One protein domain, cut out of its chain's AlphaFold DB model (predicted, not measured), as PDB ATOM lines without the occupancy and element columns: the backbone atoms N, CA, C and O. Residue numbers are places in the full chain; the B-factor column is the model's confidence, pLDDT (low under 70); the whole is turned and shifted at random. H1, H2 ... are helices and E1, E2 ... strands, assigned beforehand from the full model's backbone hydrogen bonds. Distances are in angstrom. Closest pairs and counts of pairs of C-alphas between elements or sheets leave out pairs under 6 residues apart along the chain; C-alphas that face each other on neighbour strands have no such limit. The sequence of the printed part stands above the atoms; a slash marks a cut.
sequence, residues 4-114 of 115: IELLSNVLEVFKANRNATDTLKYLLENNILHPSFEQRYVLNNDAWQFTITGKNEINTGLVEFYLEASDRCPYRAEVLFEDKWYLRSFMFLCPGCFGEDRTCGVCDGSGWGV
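What this domain is: This is residues 4 to 114 of the 115 residues of an uncharacterized protein of Mucilaginibacter mali (UniProt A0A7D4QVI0). A strongly twisted sheet of four strands curls round helix H1, with H2 turning back from H1 and short H3 packed by its Leu 43 near Ala 20, the first residue of H2. Beyond E4, residues 94 to 114 form a looped tail that returns to E4. The 111 printed residues include three named helices, then four strands, a mixed class; the antiparallel sheet runs E1 E2 E3 E4. The whole is compact, radius of gyration of the C-alphas 13.7 A, spanning 37 by 33 by 25 A.

Where its parts are: The strands are E1, residues 50 to 59, 24.1 A; E2, 62 to 69, 22.3 A; E3, 74 to 82, 26.7 A; and E4, 84 to 93, 27.3 A, ending at C-alpha 93 (-49.754, -44.788, 12.655). E1 bends by 67 degrees at residue 53. H1, residues 4 to 16, 18.2 A, begins at C-alpha 4 (-30.907, -39.402, 5.388). H2 is residues 20 to 29, 14.2 A; H3 is residues 40 to 44, 6.0 A.

How they stand to each other: The strands form a meander, each the antiparallel neighbour of the one before, in hairpins. Within hydrogen-bond range are N 56 and O 64, 2.8 A, for E1 and E2; N 65 and O 77, 2.8 A, for E2 and E3; N 78 and O 89, 2.9 A, for E3 and E4. H1 is on one face, giving two layers, helix and sheet; its closest C-alphas to E4 are Leu 6 and Trp 85, 6.9 A. H1, with residues 10 to 14 alone, and H2 only just touch, with 3 pairs of C-alphas within 8 A, closest Phe 14 and Thr 23, 6.7 A; this helical hairpin runs opposite ways at a steep tilt of 38 degrees, only just past shallow. H2 is not on the sheet but touches H3, closest C-alphas Ala 20 and Leu 43, 5.1 A. H3 only grazes the sheet with residues 41 to 42. In H1, H2 and H3 every O i to N i+4 pair is within hydrogen-bond range.

The domain as a whole: The C-alphas farthest apart, Glu 29 and Glu 100, are 37.6 A apart. The printed part has no cut and no long link between elements. Residues 112 to 113 pair antiparallel with 92 to 93 of E4. Residues 95 to 102, 104 to 109 and 114 have pLDDT under 70.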
ATOM      1  N   ILE A   4     -30.555 -40.377   4.344       96.88
ATOM      2  CA  ILE A   4     -30.907 -39.402   5.388       96.88
ATOM      3  C   ILE A   4     -30.938 -37.984   4.820       96.88
ATOM      4  O   ILE A   4     -31.805 -37.195   5.190       96.88
ATOM      5  N   GLU A   5     -30.047 -37.679   3.881       96.62
ATOM      6  CA  GLU A   5     -30.012 -36.422   3.144       96.62
ATOM      7  C   GLU A   5     -31.272 -36.266   2.282       96.62
ATOM      8  O   GLU A   5     -31.912 -35.216   2.331       96.62
ATOM      9  N   LEU A   6     -31.699 -37.324   1.573       97.44
ATOM     10  CA  LEU A   6     -32.967 -37.315   0.835       97.44
ATOM     11  C   LEU A   6     -34.147 -37.013   1.766       97.44
ATOM     12  O   LEU A   6     -34.932 -36.109   1.481       97.44
ATOM     13  N   LEU A   7     -34.285 -37.761   2.868       97.44
ATOM     14  CA  LEU A   7     -35.412 -37.569   3.778       97.44
ATOM     15  C   LEU A   7     -35.391 -36.171   4.401       97.44
ATOM     16  O   LEU A   7     -36.422 -35.510   4.430       97.44
ATOM     17  N   SER A   8     -34.228 -35.683   4.830       96.38
ATOM     18  CA  SER A   8     -34.093 -34.331   5.389       96.38
ATOM     19  C   SER A   8     -34.539 -33.262   4.386       96.38
ATOM     20  O   SER A   8     -35.278 -32.351   4.752       96.38
ATOM     21  N   ASN A   9     -34.180 -33.417   3.107       95.38
ATOM     22  CA  ASN A   9     -34.639 -32.523   2.044       95.38
ATOM     23  C   ASN A   9     -36.164 -32.572   1.866       95.38
ATOM     24  O   ASN A   9     -36.793 -31.525   1.749       95.38
ATOM     25  N   VAL A  10     -36.777 -33.761   1.895       95.25
ATOM     26  CA  VAL A  10     -38.246 -33.905   1.852       95.25
ATOM     27  C   VAL A  10     -38.908 -33.176   3.023       95.25
ATOM     28  O   VAL A  10     -39.877 -32.445   2.821       95.25
ATOM     29  N   LEU A  11     -38.384 -33.339   4.240       94.69
ATOM     30  CA  LEU A  11     -38.951 -32.709   5.434       94.69
ATOM     31  C   LEU A  11     -38.838 -31.178   5.387       94.69
ATOM     32  O   LEU A  11     -39.777 -30.482   5.776       94.69
ATOM     33  N   GLU A  12     -37.737 -30.638   4.861       93.81
ATOM     34  CA  GLU A  12     -37.606 -29.193   4.647       93.81
ATOM     35  C   GLU A  12     -38.565 -28.681   3.562       93.81
ATOM     36  O   GLU A  12     -39.153 -27.611   3.724       93.81
ATOM     37  N   VAL A  13     -38.815 -29.458   2.500       92.75
ATOM     38  CA  VAL A  13     -39.838 -29.124   1.491       92.75
ATOM     39  C   VAL A  13     -41.230 -29.071   2.121       92.75
ATOM     40  O   VAL A  13     -41.953 -28.107   1.867       92.75
ATOM     41  N   PHE A  14     -41.591 -30.046   2.962       91.31
ATOM     42  CA  PHE A  14     -42.859 -30.046   3.706       91.31
ATOM     43  C   PHE A  14     -42.984 -28.816   4.612       91.31
ATOM     44  O   PHE A  14     -44.012 -28.142   4.632       91.31
ATOM     45  N   LYS A  15     -41.917 -28.469   5.330       89.44
ATOM     46  CA  LYS A  15     -41.901 -27.318   6.236       89.44
ATOM     47  C   LYS A  15     -42.009 -25.979   5.502       89.44
ATOM     48  O   LYS A  15     -42.669 -25.062   6.000       89.44
ATOM     49  N   ALA A  16     -41.355 -25.856   4.346       87.19
ATOM     50  CA  ALA A  16     -41.338 -24.640   3.540       87.19
ATOM     51  C   ALA A  16     -42.651 -24.429   2.772       87.19
ATOM     52  O   ALA A  16     -43.134 -23.299   2.671       87.19
ATOM     53  N   ASN A  17     -43.248 -25.507   2.260       75.12
ATOM     54  CA  ASN A  17     -44.432 -25.452   1.416       75.12
ATOM     55  C   ASN A  17     -45.657 -25.941   2.191       75.12
ATOM     56  O   ASN A  17     -45.985 -27.119   2.199       75.12
ATOM     57  N   ARG A  18     -46.412 -25.013   2.790       71.69
ATOM     58  CA  ARG A  18     -47.719 -25.319   3.415       71.69
ATOM     59  C   ARG A  18     -48.856 -25.477   2.393       71.69
ATOM     60  O   ARG A  18     -50.015 -25.215   2.703       71.69
ATOM     61  N   ASN A  19     -48.516 -25.839   1.160       86.88
ATOM     62  CA  ASN A  19     -49.452 -26.104   0.077       86.88
ATOM     63  C   ASN A  19     -49.164 -27.508  -0.459       86.88
ATOM     64  O   ASN A  19     -48.081 -27.777  -0.984       86.88
ATOM     65  N   ALA A  20     -50.143 -28.396  -0.310       89.31
ATOM     66  CA  ALA A  20     -50.015 -29.797  -0.680       89.31
ATOM     67  C   ALA A  20     -49.788 -30.004  -2.184       89.31
ATOM     68  O   ALA A  20     -48.948 -30.813  -2.580       89.31
ATOM     69  N   THR A  21     -50.480 -29.236  -3.027       91.88
ATOM     70  CA  THR A  21     -50.362 -29.326  -4.487       91.88
ATOM     71  C   THR A  21     -48.979 -28.894  -4.960       91.88
ATOM     72  O   THR A  21     -48.352 -29.602  -5.747       91.88
ATOM     73  N   ASP A  22     -48.479 -27.764  -4.456       91.88
ATOM     74  CA  ASP A  22     -47.153 -27.253  -4.827       91.88
ATOM     75  C   ASP A  22     -46.041 -28.183  -4.332       91.88
ATOM     76  O   ASP A  22     -45.085 -28.458  -5.058       91.88
ATOM     77  N   THR A  23     -46.209 -28.737  -3.128       92.88
ATOM     78  CA  THR A  23     -45.313 -29.756  -2.569       92.88
ATOM     79  C   THR A  23     -45.259 -30.991  -3.457       92.88
ATOM     80  O   THR A  23     -44.176 -31.406  -3.868       92.88
ATOM     81  N   LEU A  24     -46.415 -31.579  -3.786       94.50
ATOM     82  CA  LEU A  24     -46.474 -32.774  -4.624       94.50
ATOM     83  C   LEU A  24     -45.838 -32.512  -5.992       94.50
ATOM     84  O   LEU A  24     -45.022 -33.309  -6.455       94.50
ATOM     85  N   LYS A  25     -46.163 -31.372  -6.608       94.81
ATOM     86  CA  LYS A  25     -45.585 -30.961  -7.886       94.81
ATOM     87  C   LYS A  25     -44.061 -30.873  -7.809       94.81
ATOM     88  O   LYS A  25     -43.389 -31.477  -8.639       94.81
ATOM     89  N   TYR A  26     -43.517 -30.201  -6.793       95.25
ATOM     90  CA  TYR A  26     -42.070 -30.102  -6.591       95.25
ATOM     91  C   TYR A  26     -41.415 -31.484  -6.457       95.25
ATOM     92  O   TYR A  26     -40.400 -31.756  -7.101       95.25
ATOM     93  N   LEU A  27     -41.992 -32.372  -5.643       95.81
ATOM     94  CA  LEU A  27     -41.441 -33.709  -5.409       95.81
ATOM     95  C   LEU A  27     -41.458 -34.579  -6.677       95.81
ATOM     96  O   LEU A  27     -40.521 -35.349  -6.905       95.81
ATOM     97  N   LEU A  28     -42.487 -34.432  -7.519       96.06
ATOM     98  CA  LEU A  28     -42.585 -35.100  -8.818       96.06
ATOM     99  C   LEU A  28     -41.584 -34.531  -9.832       96.06
ATOM    100  O   LEU A  28     -40.835 -35.294 -10.436       96.06
ATOM    101  N   GLU A  29     -41.519 -33.206  -9.987       96.69
ATOM    102  CA  GLU A  29     -40.620 -32.539 -10.943       96.69
ATOM    103  C   GLU A  29     -39.139 -32.817 -10.646       96.69
ATOM    104  O   GLU A  29     -38.330 -32.959 -11.562       96.69
ATOM    105  N   ASN A  30     -38.787 -32.972  -9.367       96.12
ATOM    106  CA  ASN A  30     -37.432 -33.319  -8.937       96.12
ATOM    107  C   ASN A  30     -37.180 -34.836  -8.869       96.12
ATOM    108  O   ASN A  30     -36.088 -35.262  -8.488       96.12
ATOM    109  N   ASN A  31     -38.151 -35.668  -9.268       95.94
ATOM    110  CA  ASN A  31     -38.068 -37.129  -9.237       95.94
ATOM    111  C   ASN A  31     -37.617 -37.671  -7.864       95.94
ATOM    112  O   ASN A  31     -36.706 -38.504  -7.792       95.94
ATOM    113  N   ILE A  32     -38.211 -37.143  -6.789       97.44
ATOM    114  CA  ILE A  32     -37.941 -37.532  -5.396       97.44
ATOM    115  C   ILE A  32     -38.816 -38.720  -4.986       97.44
ATOM    116  O   ILE A  32     -38.373 -39.586  -4.233       97.44
ATOM    117  N   LEU A  33     -40.053 -38.775  -5.486       97.31
ATOM    118  CA  LEU A  33     -40.990 -39.857  -5.192       97.31
ATOM    119  C   LEU A  33     -40.700 -41.076  -6.065       97.31
ATOM    120  O   LEU A  33     -40.499 -40.955  -7.274       97.31
ATOM    121  N   HIS A  34     -40.724 -42.255  -5.454       97.44
ATOM    122  CA  HIS A  34     -40.734 -43.511  -6.191       97.44
ATOM    123  C   HIS A  34     -42.059 -43.650  -6.971       97.44
ATOM    124  O   HIS A  34     -43.094 -43.200  -6.470       97.44
ATOM    125  N   PRO A  35     -42.106 -44.321  -8.139       95.38
ATOM    126  CA  PRO A  35     -43.356 -44.532  -8.880       95.38
ATOM    127  C   PRO A  35     -44.473 -45.228  -8.088       95.38
ATOM    128  O   PRO A  35     -45.645 -45.066  -8.410       95.38
ATOM    129  N   SER A  36     -44.123 -45.998  -7.052       94.06
ATOM    130  CA  SER A  36     -45.091 -46.655  -6.162       94.06
ATOM    131  C   SER A  36     -45.581 -45.782  -5.001       94.06
ATOM    132  O   SER A  36     -46.298 -46.290  -4.143       94.06
ATOM    133  N   PHE A  37     -45.128 -44.532  -4.891       94.31
ATOM    134  CA  PHE A  37     -45.478 -43.667  -3.769       94.31
ATOM    135  C   PHE A  37     -46.965 -43.281  -3.819       94.31
ATOM    136  O   PHE A  37     -47.463 -42.821  -4.848       94.31
ATOM    137  N   GLU A  38     -47.672 -43.420  -2.695       92.31
ATOM    138  CA  GLU A  38     -49.078 -43.024  -2.578       92.31
ATOM    139  C   GLU A  38     -49.206 -41.497  -2.470       92.31
ATOM    140  O   GLU A  38     -49.045 -40.904  -1.403       92.31
ATOM    141  N   GLN A  39     -49.507 -40.847  -3.593       91.31
ATOM    142  CA  GLN A  39     -49.574 -39.385  -3.683       91.31
ATOM    143  C   GLN A  39     -50.680 -38.775  -2.813       91.31
ATOM    144  O   GLN A  39     -50.538 -37.625  -2.390       91.31
ATOM    145  N   ARG A  40     -51.753 -39.529  -2.510       86.56
ATOM    146  CA  ARG A  40     -52.834 -39.067  -1.621       86.56
ATOM    147  C   ARG A  40     -52.322 -38.659  -0.247       86.56
ATOM    148  O   ARG A  40     -52.830 -37.681   0.292       86.56
ATOM    149  N   TYR A  41     -51.244 -39.288   0.232       86.62
ATOM    150  CA  TYR A  41     -50.585 -38.871   1.464       86.62
ATOM    151  C   TYR A  41     -50.249 -37.376   1.439       86.62
ATOM    152  O   TYR A  41     -50.684 -36.640   2.313       86.62
ATOM    153  N   VAL A  42     -49.524 -36.905   0.416       87.62
ATOM    154  CA  VAL A  42     -49.091 -35.497   0.339       87.62
ATOM    155  C   VAL A  42     -50.296 -34.567   0.216       87.62
ATOM    156  O   VAL A  42     -50.299 -33.498   0.818       87.62
ATOM    157  N   LEU A  43     -51.318 -34.983  -0.538       86.12
ATOM    158  CA  LEU A  43     -52.533 -34.198  -0.769       86.12
ATOM    159  C   LEU A  43     -53.397 -34.034   0.488       86.12
ATOM    160  O   LEU A  43     -54.028 -32.991   0.648       86.12
ATOM    161  N   ASN A  44     -53.404 -35.037   1.365       81.44
ATOM    162  CA  ASN A  44     -54.210 -35.076   2.585       81.44
ATOM    163  C   ASN A  44     -53.405 -34.752   3.854       81.44
ATOM    164  O   ASN A  44     -53.957 -34.783   4.951       81.44
ATOM    165  N   ASN A  45     -52.111 -34.463   3.718       79.75
ATOM    166  CA  ASN A  45     -51.213 -34.250   4.843       79.75
ATOM    167  C   ASN A  45     -51.575 -32.977   5.626       79.75
ATOM    168  O   ASN A  45     -51.606 -31.869   5.086       79.75
ATOM    169  N   ASP A  46     -51.799 -33.132   6.924       77.94
ATOM    170  CA  ASP A  46     -52.088 -32.058   7.873       77.94
ATOM    171  C   ASP A  46     -50.864 -31.687   8.732       77.94
ATOM    172  O   ASP A  46     -50.754 -30.549   9.203       77.94
ATOM    173  N   ALA A  47     -49.900 -32.600   8.867       78.81
ATOM    174  CA  ALA A  47     -48.649 -32.406   9.590       78.81
ATOM    175  C   ALA A  47     -47.502 -31.970   8.660       78.81
ATOM    176  O   ALA A  47     -47.088 -32.695   7.768       78.81
ATOM    177  N   TRP A  48     -46.908 -30.798   8.895       83.25
ATOM    178  CA  TRP A  48     -45.840 -30.249   8.031       83.25
ATOM    179  C   TRP A  48     -44.479 -30.127   8.727       83.25
ATOM    180  O   TRP A  48     -43.544 -29.539   8.189       83.25
ATOM    181  N   GLN A  49     -44.370 -30.642   9.950       90.75
ATOM    182  CA  GLN A  49     -43.152 -30.598  10.754       90.75
ATOM    183  C   GLN A  49     -42.935 -31.957  11.398       90.75
ATOM    184  O   GLN A  49     -43.804 -32.440  12.121       90.75
ATOM    185  N   PHE A  50     -41.764 -32.537  11.149       93.50
ATOM    186  CA  PHE A  50     -41.400 -33.864  11.619       93.50
ATOM    187  C   PHE A  50     -39.988 -33.848  12.189       93.50
ATOM    188  O   PHE A  50     -39.107 -33.156  11.675       93.50
ATOM    189  N   THR A  51     -39.768 -34.651  13.223       95.25
ATOM    190  CA  THR A  51     -38.445 -34.931  13.784       95.25
ATOM    191  C   THR A  51     -38.108 -36.393  13.543       95.25
ATOM    192  O   THR A  51     -38.929 -37.259  13.832       95.25
ATOM    193  N   ILE A  52     -36.908 -36.683  13.036       96.62
ATOM    194  CA  ILE A  52     -36.425 -38.064  12.917       96.62
ATOM    195  C   ILE A  52     -36.082 -38.579  14.315       96.62
ATOM    196  O   ILE A  52     -35.198 -38.039  14.977       96.62
ATOM    197  N   THR A  53     -36.775 -39.625  14.756       96.56
ATOM    198  CA  THR A  53     -36.593 -40.251  16.074       96.56
ATOM    199  C   THR A  53     -35.869 -41.590  15.991       96.56
ATOM    200  O   THR A  53     -35.285 -42.037  16.978       96.56
ATOM    201  N   GLY A  54     -35.846 -42.219  14.815       96.69
ATOM    202  CA  GLY A  54     -35.169 -43.493  14.611       96.69
ATOM    203  C   GLY A  54     -34.880 -43.794  13.146       96.69
ATOM    204  O   GLY A  54     -35.458 -43.202  12.234       96.69
ATOM    205  N   LYS A  55     -33.971 -44.742  12.930       97.00
ATOM    206  CA  LYS A  55     -33.581 -45.257  11.617       97.00
ATOM    207  C   LYS A  55     -33.329 -46.756  11.738       97.00
ATOM    208  O   LYS A  55     -32.651 -47.181  12.671       97.00
ATOM    209  N   ASN A  56     -33.825 -47.521  10.777       96.62
ATOM    210  CA  ASN A  56     -33.589 -48.949  10.665       96.62
ATOM    211  C   ASN A  56     -33.264 -49.317   9.213       96.62
ATOM    212  O   ASN A  56     -33.956 -48.900   8.288       96.62
ATOM    213  N   GLU A  57     -32.199 -50.082   8.996       95.94
ATOM    214  CA  GLU A  57     -31.860 -50.593   7.666       95.94
ATOM    215  C   GLU A  57     -32.510 -51.964   7.496       95.94
ATOM    216  O   GLU A  57     -32.168 -52.912   8.200       95.94
ATOM    217  N   ILE A  58     -33.493 -52.055   6.598       93.50
ATOM    218  CA  ILE A  58     -34.293 -53.273   6.421       93.50
ATOM    219  C   ILE A  58     -33.533 -54.280   5.557       93.50
ATOM    220  O   ILE A  58     -33.506 -55.475   5.851       93.50
ATOM    221  N   ASN A  59     -32.923 -53.796   4.475       93.31
ATOM    222  CA  ASN A  59     -32.037 -54.548   3.597       93.31
ATOM    223  C   ASN A  59     -31.178 -53.582   2.764       93.31
ATOM    224  O   ASN A  59     -31.315 -52.361   2.873       93.31
ATOM    225  N   THR A  60     -30.309 -54.135   1.916       92.25
ATOM    226  CA  THR A  60     -29.451 -53.357   1.020       92.25
ATOM    227  C   THR A  60     -30.281 -52.420   0.144       92.25
ATOM    228  O   THR A  60     -30.943 -52.859  -0.793       92.25
ATOM    229  N   GLY A  61     -30.201 -51.120   0.432       94.38
ATOM    230  CA  GLY A  61     -30.894 -50.084  -0.330       94.38
ATOM    231  C   GLY A  61     -32.300 -49.742   0.161       94.38
ATOM    232  O   GLY A  61     -32.908 -48.862  -0.431       94.38
ATOM    233  N   LEU A  62     -32.816 -50.349   1.236       97.44
ATOM    234  CA  LEU A  62     -34.085 -49.948   1.857       97.44
ATOM    235  C   LEU A  62     -33.871 -49.514   3.306       97.44
ATOM    236  O   LEU A  62     -33.516 -50.314   4.176       97.44
ATOM    237  N   VAL A  63     -34.153 -48.243   3.566       97.94
ATOM    238  CA  VAL A  63     -34.028 -47.630   4.887       97.94
ATOM    239  C   VAL A  63     -35.398 -47.172   5.360       97.94
ATOM    240  O   VAL A  63     -36.090 -46.426   4.673       97.94
ATOM    241  N   GLU A  64     -35.763 -47.596   6.559       97.44
ATOM    242  CA  GLU A  64     -36.950 -47.145   7.269       97.44
ATOM    243  C   GLU A  64     -36.557 -46.069   8.286       97.44
ATOM    244  O   GLU A  64     -35.571 -46.199   9.016       97.44
ATOM    245  N   PHE A  65     -37.331 -44.993   8.337       97.69
ATOM    246  CA  PHE A  65     -37.174 -43.909   9.294       97.69
ATOM    247  C   PHE A  65     -38.430 -43.786  10.142       97.69
ATOM    248  O   PHE A  65     -39.545 -43.783   9.621       97.69
ATOM    249  N   TYR A  66     -38.222 -43.628  11.445       95.88
ATOM    250  CA  TYR A  66     -39.270 -43.290  12.396       95.88
ATOM    251  C   TYR A  66     -39.254 -41.786  12.626       95.88
ATOM    252  O   TYR A  66     -38.196 -41.178  12.819       95.88
ATOM    253  N   LEU A  67     -40.440 -41.199  12.558       95.69
ATOM    254  CA  LEU A  67     -40.668 -39.768  12.592       95.69
ATOM    255  C   LEU A  67     -41.706 -39.449  13.668       95.69
ATOM    256  O   LEU A  67     -42.622 -40.233  13.910       95.69
ATOM    257  N   GLU A  68     -41.592 -38.282  14.284       93.94
ATOM    258  CA  GLU A  68     -42.600 -37.741  15.197       93.94
ATOM    259  C   GLU A  68     -43.050 -36.366  14.692       93.94
ATOM    260  O   GLU A  68     -42.213 -35.498  14.420       93.94
ATOM    261  N   ALA A  69     -44.361 -36.183  14.523       91.69
ATOM    262  CA  ALA A  69     -44.960 -34.903  14.159       91.69
ATOM    263  C   ALA A  69     -45.048 -33.957  15.373       91.69
ATOM    264  O   ALA A  69     -44.810 -34.346  16.516       91.69
ATOM    265  N   SER A  70     -45.401 -32.687  15.155       88.44
ATOM    266  CA  SER A  70     -45.451 -31.680  16.233       88.44
ATOM    267  C   SER A  70     -46.464 -31.981  17.349       88.44
ATOM    268  O   SER A  70     -46.325 -31.479  18.462       88.44
ATOM    269  N   ASP A  71     -47.489 -32.774  17.052       87.25
ATOM    270  CA  ASP A  71     -48.506 -33.257  17.993       87.25
ATOM    271  C   ASP A  71     -48.112 -34.578  18.683       87.25
ATOM    272  O   ASP A  71     -48.894 -35.123  19.461       87.25
ATOM    273  N   ARG A  72     -46.883 -35.057  18.445       87.12
ATOM    274  CA  ARG A  72     -46.339 -36.344  18.896       87.12
ATOM    275  C   ARG A  72     -46.952 -37.571  18.228       87.12
ATOM    276  O   ARG A  72     -46.728 -38.689  18.696       87.12
ATOM    277  N   CYS A  73     -47.697 -37.399  17.138       86.88
ATOM    278  CA  CYS A  73     -48.144 -38.540  16.357       86.88
ATOM    279  C   CYS A  73     -46.942 -39.210  15.668       86.88
ATOM    280  O   CYS A  73     -46.100 -38.517  15.084       86.88
ATOM    281  N   PRO A  74     -46.829 -40.549  15.736       90.31
ATOM    282  CA  PRO A  74     -45.742 -41.279  15.104       90.31
ATOM    283  C   PRO A  74     -46.006 -41.515  13.614       90.31
ATOM    284  O   PRO A  74     -47.109 -41.869  13.190       90.31
ATOM    285  N   TYR A  75     -44.943 -41.366  12.832       92.62
ATOM    286  CA  TYR A  75     -44.906 -41.543  11.387       92.62
ATOM    287  C   TYR A  75     -43.745 -42.450  10.992       92.62
ATOM    288  O   TYR A  75     -42.776 -42.643  11.732       92.62
ATOM    289  N   ARG A  76     -43.846 -42.992   9.784       93.44
ATOM    290  CA  ARG A  76     -42.854 -43.878   9.193       93.44
ATOM    291  C   ARG A  76     -42.625 -43.507   7.742       93.44
ATOM    292  O   ARG A  76     -43.583 -43.377   6.984       93.44
ATOM    293  N   ALA A  77     -41.367 -43.367   7.354       95.88
ATOM    294  CA  ALA A  77     -40.978 -43.117   5.973       95.88
ATOM    295  C   ALA A  77     -40.018 -44.202   5.492       95.88
ATOM    296  O   ALA A  77     -39.101 -44.587   6.216       95.88
ATOM    297  N   GLU A  78     -40.204 -44.674   4.266       97.06
ATOM    298  CA  GLU A  78     -39.277 -45.607   3.628       97.06
ATOM    299  C   GLU A  78     -38.549 -44.915   2.484       97.06
ATOM    300  O   GLU A  78     -39.161 -44.282   1.618       97.06
ATOM    301  N   VAL A  79     -37.232 -45.081   2.461       97.88
ATOM    302  CA  VAL A  79     -36.342 -44.553   1.433       97.88
ATOM    303  C   VAL A  79     -35.659 -45.728   0.739       97.88
ATOM    304  O   VAL A  79     -35.034 -46.562   1.393       97.88
ATOM    305  N   LEU A  80     -35.814 -45.807  -0.582       97.75
ATOM    306  CA  LEU A  80     -35.381 -46.929  -1.418       97.75
ATOM    307  C   LEU A  80     -34.326 -46.473  -2.431       97.75
ATOM    308  O   LEU A  80     -34.481 -45.418  -3.042       97.75
ATOM    309  N   PHE A  81     -33.277 -47.266  -2.628       97.62
ATOM    310  CA  PHE A  81     -32.247 -47.049  -3.635       97.62
ATOM    311  C   PHE A  81     -32.490 -47.918  -4.874       97.62
ATOM    312  O   PHE A  81     -32.366 -49.138  -4.812       97.62
ATOM    313  N   GLU A  82     -32.754 -47.271  -6.006       96.06
ATOM    314  CA  GLU A  82     -32.817 -47.879  -7.341       96.06
ATOM    315  C   GLU A  82     -32.111 -46.937  -8.329       96.06
ATOM    316  O   GLU A  82     -32.708 -45.999  -8.849       96.06
ATOM    317  N   ASP A  83     -30.794 -47.090  -8.505       95.12
ATOM    318  CA  ASP A  83     -29.880 -46.147  -9.193       95.12
ATOM    319  C   ASP A  83     -29.724 -44.769  -8.518       95.12
ATOM    320  O   ASP A  83     -28.678 -44.122  -8.619       95.12
ATOM    321  N   LYS A  84     -30.737 -44.330  -7.772       96.62
ATOM    322  CA  LYS A  84     -30.716 -43.203  -6.838       96.62
ATOM    323  C   LYS A  84     -31.694 -43.453  -5.691       96.62
ATOM    324  O   LYS A  84     -32.511 -44.368  -5.742       96.62
ATOM    325  N   TRP A  85     -31.616 -42.626  -4.655       97.56
ATOM    326  CA  TRP A  85     -32.548 -42.682  -3.533       97.56
ATOM    327  C   TRP A  85     -33.888 -42.029  -3.881       97.56
ATOM    328  O   TRP A  85     -33.916 -40.917  -4.410       97.56
ATOM    329  N   TYR A  86     -34.975 -42.702  -3.518       98.19
ATOM    330  CA  TYR A  86     -36.352 -42.238  -3.641       98.19
ATOM    331  C   TYR A  86     -37.083 -42.341  -2.311       98.19
ATOM    332  O   TYR A  86     -36.843 -43.259  -1.528       98.19
ATOM    333  N   LEU A  87     -38.055 -41.458  -2.103       97.81
ATOM    334  CA  LEU A  87     -39.065 -41.644  -1.076       97.81
ATOM    335  C   LEU A  87     -40.087 -42.658  -1.597       97.81
ATOM    336  O   LEU A  87     -40.815 -42.383  -2.553       97.81
ATOM    337  N   ARG A  88     -40.117 -43.843  -0.989       96.69
ATOM    338  CA  ARG A  88     -40.984 -44.953  -1.398       96.69
ATOM    339  C   ARG A  88     -42.359 -44.870  -0.755       96.69
ATOM    340  O   ARG A  88     -43.359 -45.107  -1.427       96.69
ATOM    341  N   SER A  89     -42.407 -44.541   0.530       94.19
ATOM    342  CA  SER A  89     -43.650 -44.427   1.287       94.19
ATOM    343  C   SER A  89     -43.487 -43.441   2.442       94.19
ATOM    344  O   SER A  89     -42.380 -43.210   2.933       94.19
ATOM    345  N   PHE A  90     -44.599 -42.836   2.848       93.31
ATOM    346  CA  PHE A  90     -44.705 -41.995   4.033       93.31
ATOM    347  C   PHE A  90     -46.070 -42.287   4.656       93.31
ATOM    348  O   PHE A  90     -47.088 -42.217   3.972       93.31
ATOM    349  N   MET A  91     -46.081 -42.720   5.911       89.25
ATOM    350  CA  MET A  91     -47.249 -43.297   6.568       89.25
ATOM    351  C   MET A  91     -47.397 -42.749   7.981       89.25
ATOM    352  O   MET A  91     -46.404 -42.489   8.659       89.25
ATOM    353  N   PHE A  92     -48.639 -42.646   8.438       86.12
ATOM    354  CA  PHE A  92     -48.982 -42.341   9.826       86.12
ATOM    355  C   PHE A  92     -49.387 -43.628  10.550       86.12
ATOM    356  O   PHE A  92     -49.829 -44.596   9.919       86.12
ATOM    357  N   LEU A  93     -49.240 -43.667  11.871       82.69
ATOM    358  CA  LEU A  93     -49.754 -44.788  12.655       82.69
ATOM    359  C   LEU A  93     -51.285 -44.823  12.567       82.69
ATOM    360  O   LEU A  93     -51.956 -43.853  12.907       82.69
ATOM    361  N   CYS A  94     -51.842 -45.951  12.133       76.06
ATOM    362  CA  CYS A  94     -53.281 -46.117  11.966       76.06
ATOM    363  C   CYS A  94     -53.996 -46.102  13.337       76.06
ATOM    364  O   CYS A  94     -53.852 -47.065  14.095       76.06
ATOM    365  N   PRO A  95     -54.853 -45.102  13.634       67.50
ATOM    366  CA  PRO A  95     -55.546 -44.998  14.919       67.50
ATOM    367  C   PRO A  95     -56.722 -45.975  15.048       67.50
ATOM    368  O   PRO A  95     -57.249 -46.149  16.139       67.50
ATOM    369  N   GLY A  96     -57.164 -46.584  13.939       66.75
ATOM    370  CA  GLY A  96     -58.342 -47.455  13.918       66.75
ATOM    371  C   GLY A  96     -58.148 -48.736  14.729       66.75
ATOM    372  O   GLY A  96     -58.830 -48.949  15.722       66.75
ATOM    373  N   CYS A  97     -57.217 -49.591  14.300       63.72
ATOM    374  CA  CYS A  97     -56.934 -50.865  14.968       63.72
ATOM    375  C   CYS A  97     -55.491 -51.010  15.452       63.72
ATOM    376  O   CYS A  97     -55.129 -52.094  15.885       63.72
ATOM    377  N   PHE A  98     -54.640 -49.991  15.289       66.75
ATOM    378  CA  PHE A  98     -53.204 -50.078  15.592       66.75
ATOM    379  C   PHE A  98     -52.476 -51.260  14.916       66.75
ATOM    380  O   PHE A  98     -51.411 -51.678  15.355       66.75
ATOM    381  N   GLY A  99     -53.036 -51.800  13.826       64.88
ATOM    382  CA  GLY A  99     -52.511 -52.984  13.138       64.88
ATOM    383  C   GLY A  99     -52.926 -54.319  13.756       64.88
ATOM    384  O   GLY A  99     -52.507 -55.367  13.278       64.88
ATOM    385  N   GLU A 100     -53.774 -54.307  14.780       65.25
ATOM    386  CA  GLU A 100     -54.231 -55.512  15.478       65.25
ATOM    387  C   GLU A 100     -55.416 -56.191  14.774       65.25
ATOM    388  O   GLU A 100     -55.674 -57.372  14.995       65.25
ATOM    389  N   ASP A 101     -56.116 -55.473  13.888       66.50
ATOM    390  CA  ASP A 101     -57.298 -55.982  13.193       66.50
ATOM    391  C   ASP A 101     -57.240 -55.714  11.683       66.50
ATOM    392  O   ASP A 101     -57.356 -54.576  11.217       66.50
ATOM    393  N   ARG A 102     -57.104 -56.790  10.898       65.94
ATOM    394  CA  ARG A 102     -57.131 -56.741   9.425       65.94
ATOM    395  C   ARG A 102     -58.494 -56.330   8.868       65.94
ATOM    396  O   ARG A 102     -58.573 -55.852   7.744       65.94
ATOM    397  N   THR A 103     -59.566 -56.470   9.643       71.38
ATOM    398  CA  THR A 103     -60.924 -56.122   9.209       71.38
ATOM    399  C   THR A 103     -61.238 -54.631   9.324       71.38
ATOM    400  O   THR A 103     -62.259 -54.190   8.800       71.38
ATOM    401  N   CYS A 104     -60.349 -53.826   9.926       69.69
ATOM    402  CA  CYS A 104     -60.576 -52.386  10.068       69.69
ATOM    403  C   CYS A 104     -60.621 -51.650   8.715       69.69
ATOM    404  O   CYS A 104     -61.183 -50.562   8.630       69.69
ATOM    405  N   GLY A 105     -60.020 -52.224   7.663       63.97
ATOM    406  CA  GLY A 105     -60.049 -51.687   6.298       63.97
ATOM    407  C   GLY A 105     -59.236 -50.406   6.070       63.97
ATOM    408  O   GLY A 105     -59.177 -49.933   4.940       63.97
ATOM    409  N   VAL A 106     -58.590 -49.854   7.106       66.50
ATOM    410  CA  VAL A 106     -57.804 -48.605   7.026       66.50
ATOM    411  C   VAL A 106     -56.344 -48.868   6.654       66.50
ATOM    412  O   VAL A 106     -55.781 -48.165   5.824       66.50
ATOM    413  N   CYS A 107     -55.720 -49.884   7.256       69.38
ATOM    414  CA  CYS A 107     -54.309 -50.230   7.019       69.38
ATOM    415  C   CYS A 107     -54.087 -51.709   6.668       69.38
ATOM    416  O   CYS A 107     -52.945 -52.167   6.678       69.38
ATOM    417  N   ASP A 108     -55.172 -52.459   6.436       67.69
ATOM    418  CA  ASP A 108     -55.177 -53.915   6.202       67.69
ATOM    419  C   ASP A 108     -54.388 -54.710   7.271       67.69
ATOM    420  O   ASP A 108     -53.729 -55.716   7.010       67.69
ATOM    421  N   GLY A 109     -54.408 -54.211   8.514       65.38
ATOM    422  CA  GLY A 109     -53.687 -54.783   9.655       65.38
ATOM    423  C   GLY A 109     -52.171 -54.557   9.656       65.38
ATOM    424  O   GLY A 109     -51.469 -55.231  10.401       65.38
ATOM    425  N   SER A 110     -51.637 -53.630   8.854       71.19
ATOM    426  CA  SER A 110     -50.206 -53.275   8.900       71.19
ATOM    427  C   SER A 110     -49.838 -52.357  10.074       71.19
ATOM    428  O   SER A 110     -48.664 -52.225  10.413       71.19
ATOM    429  N   GLY A 111     -50.831 -51.683  10.662       77.94
ATOM    430  CA  GLY A 111     -50.641 -50.643  11.675       77.94
ATOM    431  C   GLY A 111     -50.237 -49.284  11.107       77.94
ATOM    432  O   GLY A 111     -50.264 -48.301  11.841       77.94
ATOM    433  N   TRP A 112     -49.955 -49.188   9.807       79.62
ATOM    434  CA  TRP A 112     -49.497 -47.967   9.148       79.62
ATOM    435  C   TRP A 112     -50.421 -47.606   7.986       79.62
ATOM    436  O   TRP A 112     -50.680 -48.420   7.103       79.62
ATOM    437  N   GLY A 113     -50.959 -46.391   8.011       71.06
ATOM    438  CA  GLY A 113     -51.916 -45.897   7.027       71.06
ATOM    439  C   GLY A 113     -51.318 -44.860   6.083       71.06
ATOM    440  O   GLY A 113     -50.324 -44.200   6.386       71.06
ATOM    441  N   VAL A 114     -51.990 -44.691   4.951       64.69
ATOM    442  CA  VAL A 114     -51.868 -43.552   4.033       64.69
ATOM    443  C   VAL A 114     -53.235 -42.864   4.017       64.69
ATOM    444  O   VAL A 114     -54.245 -43.563   3.933       64.69
TER     445      VAL A 114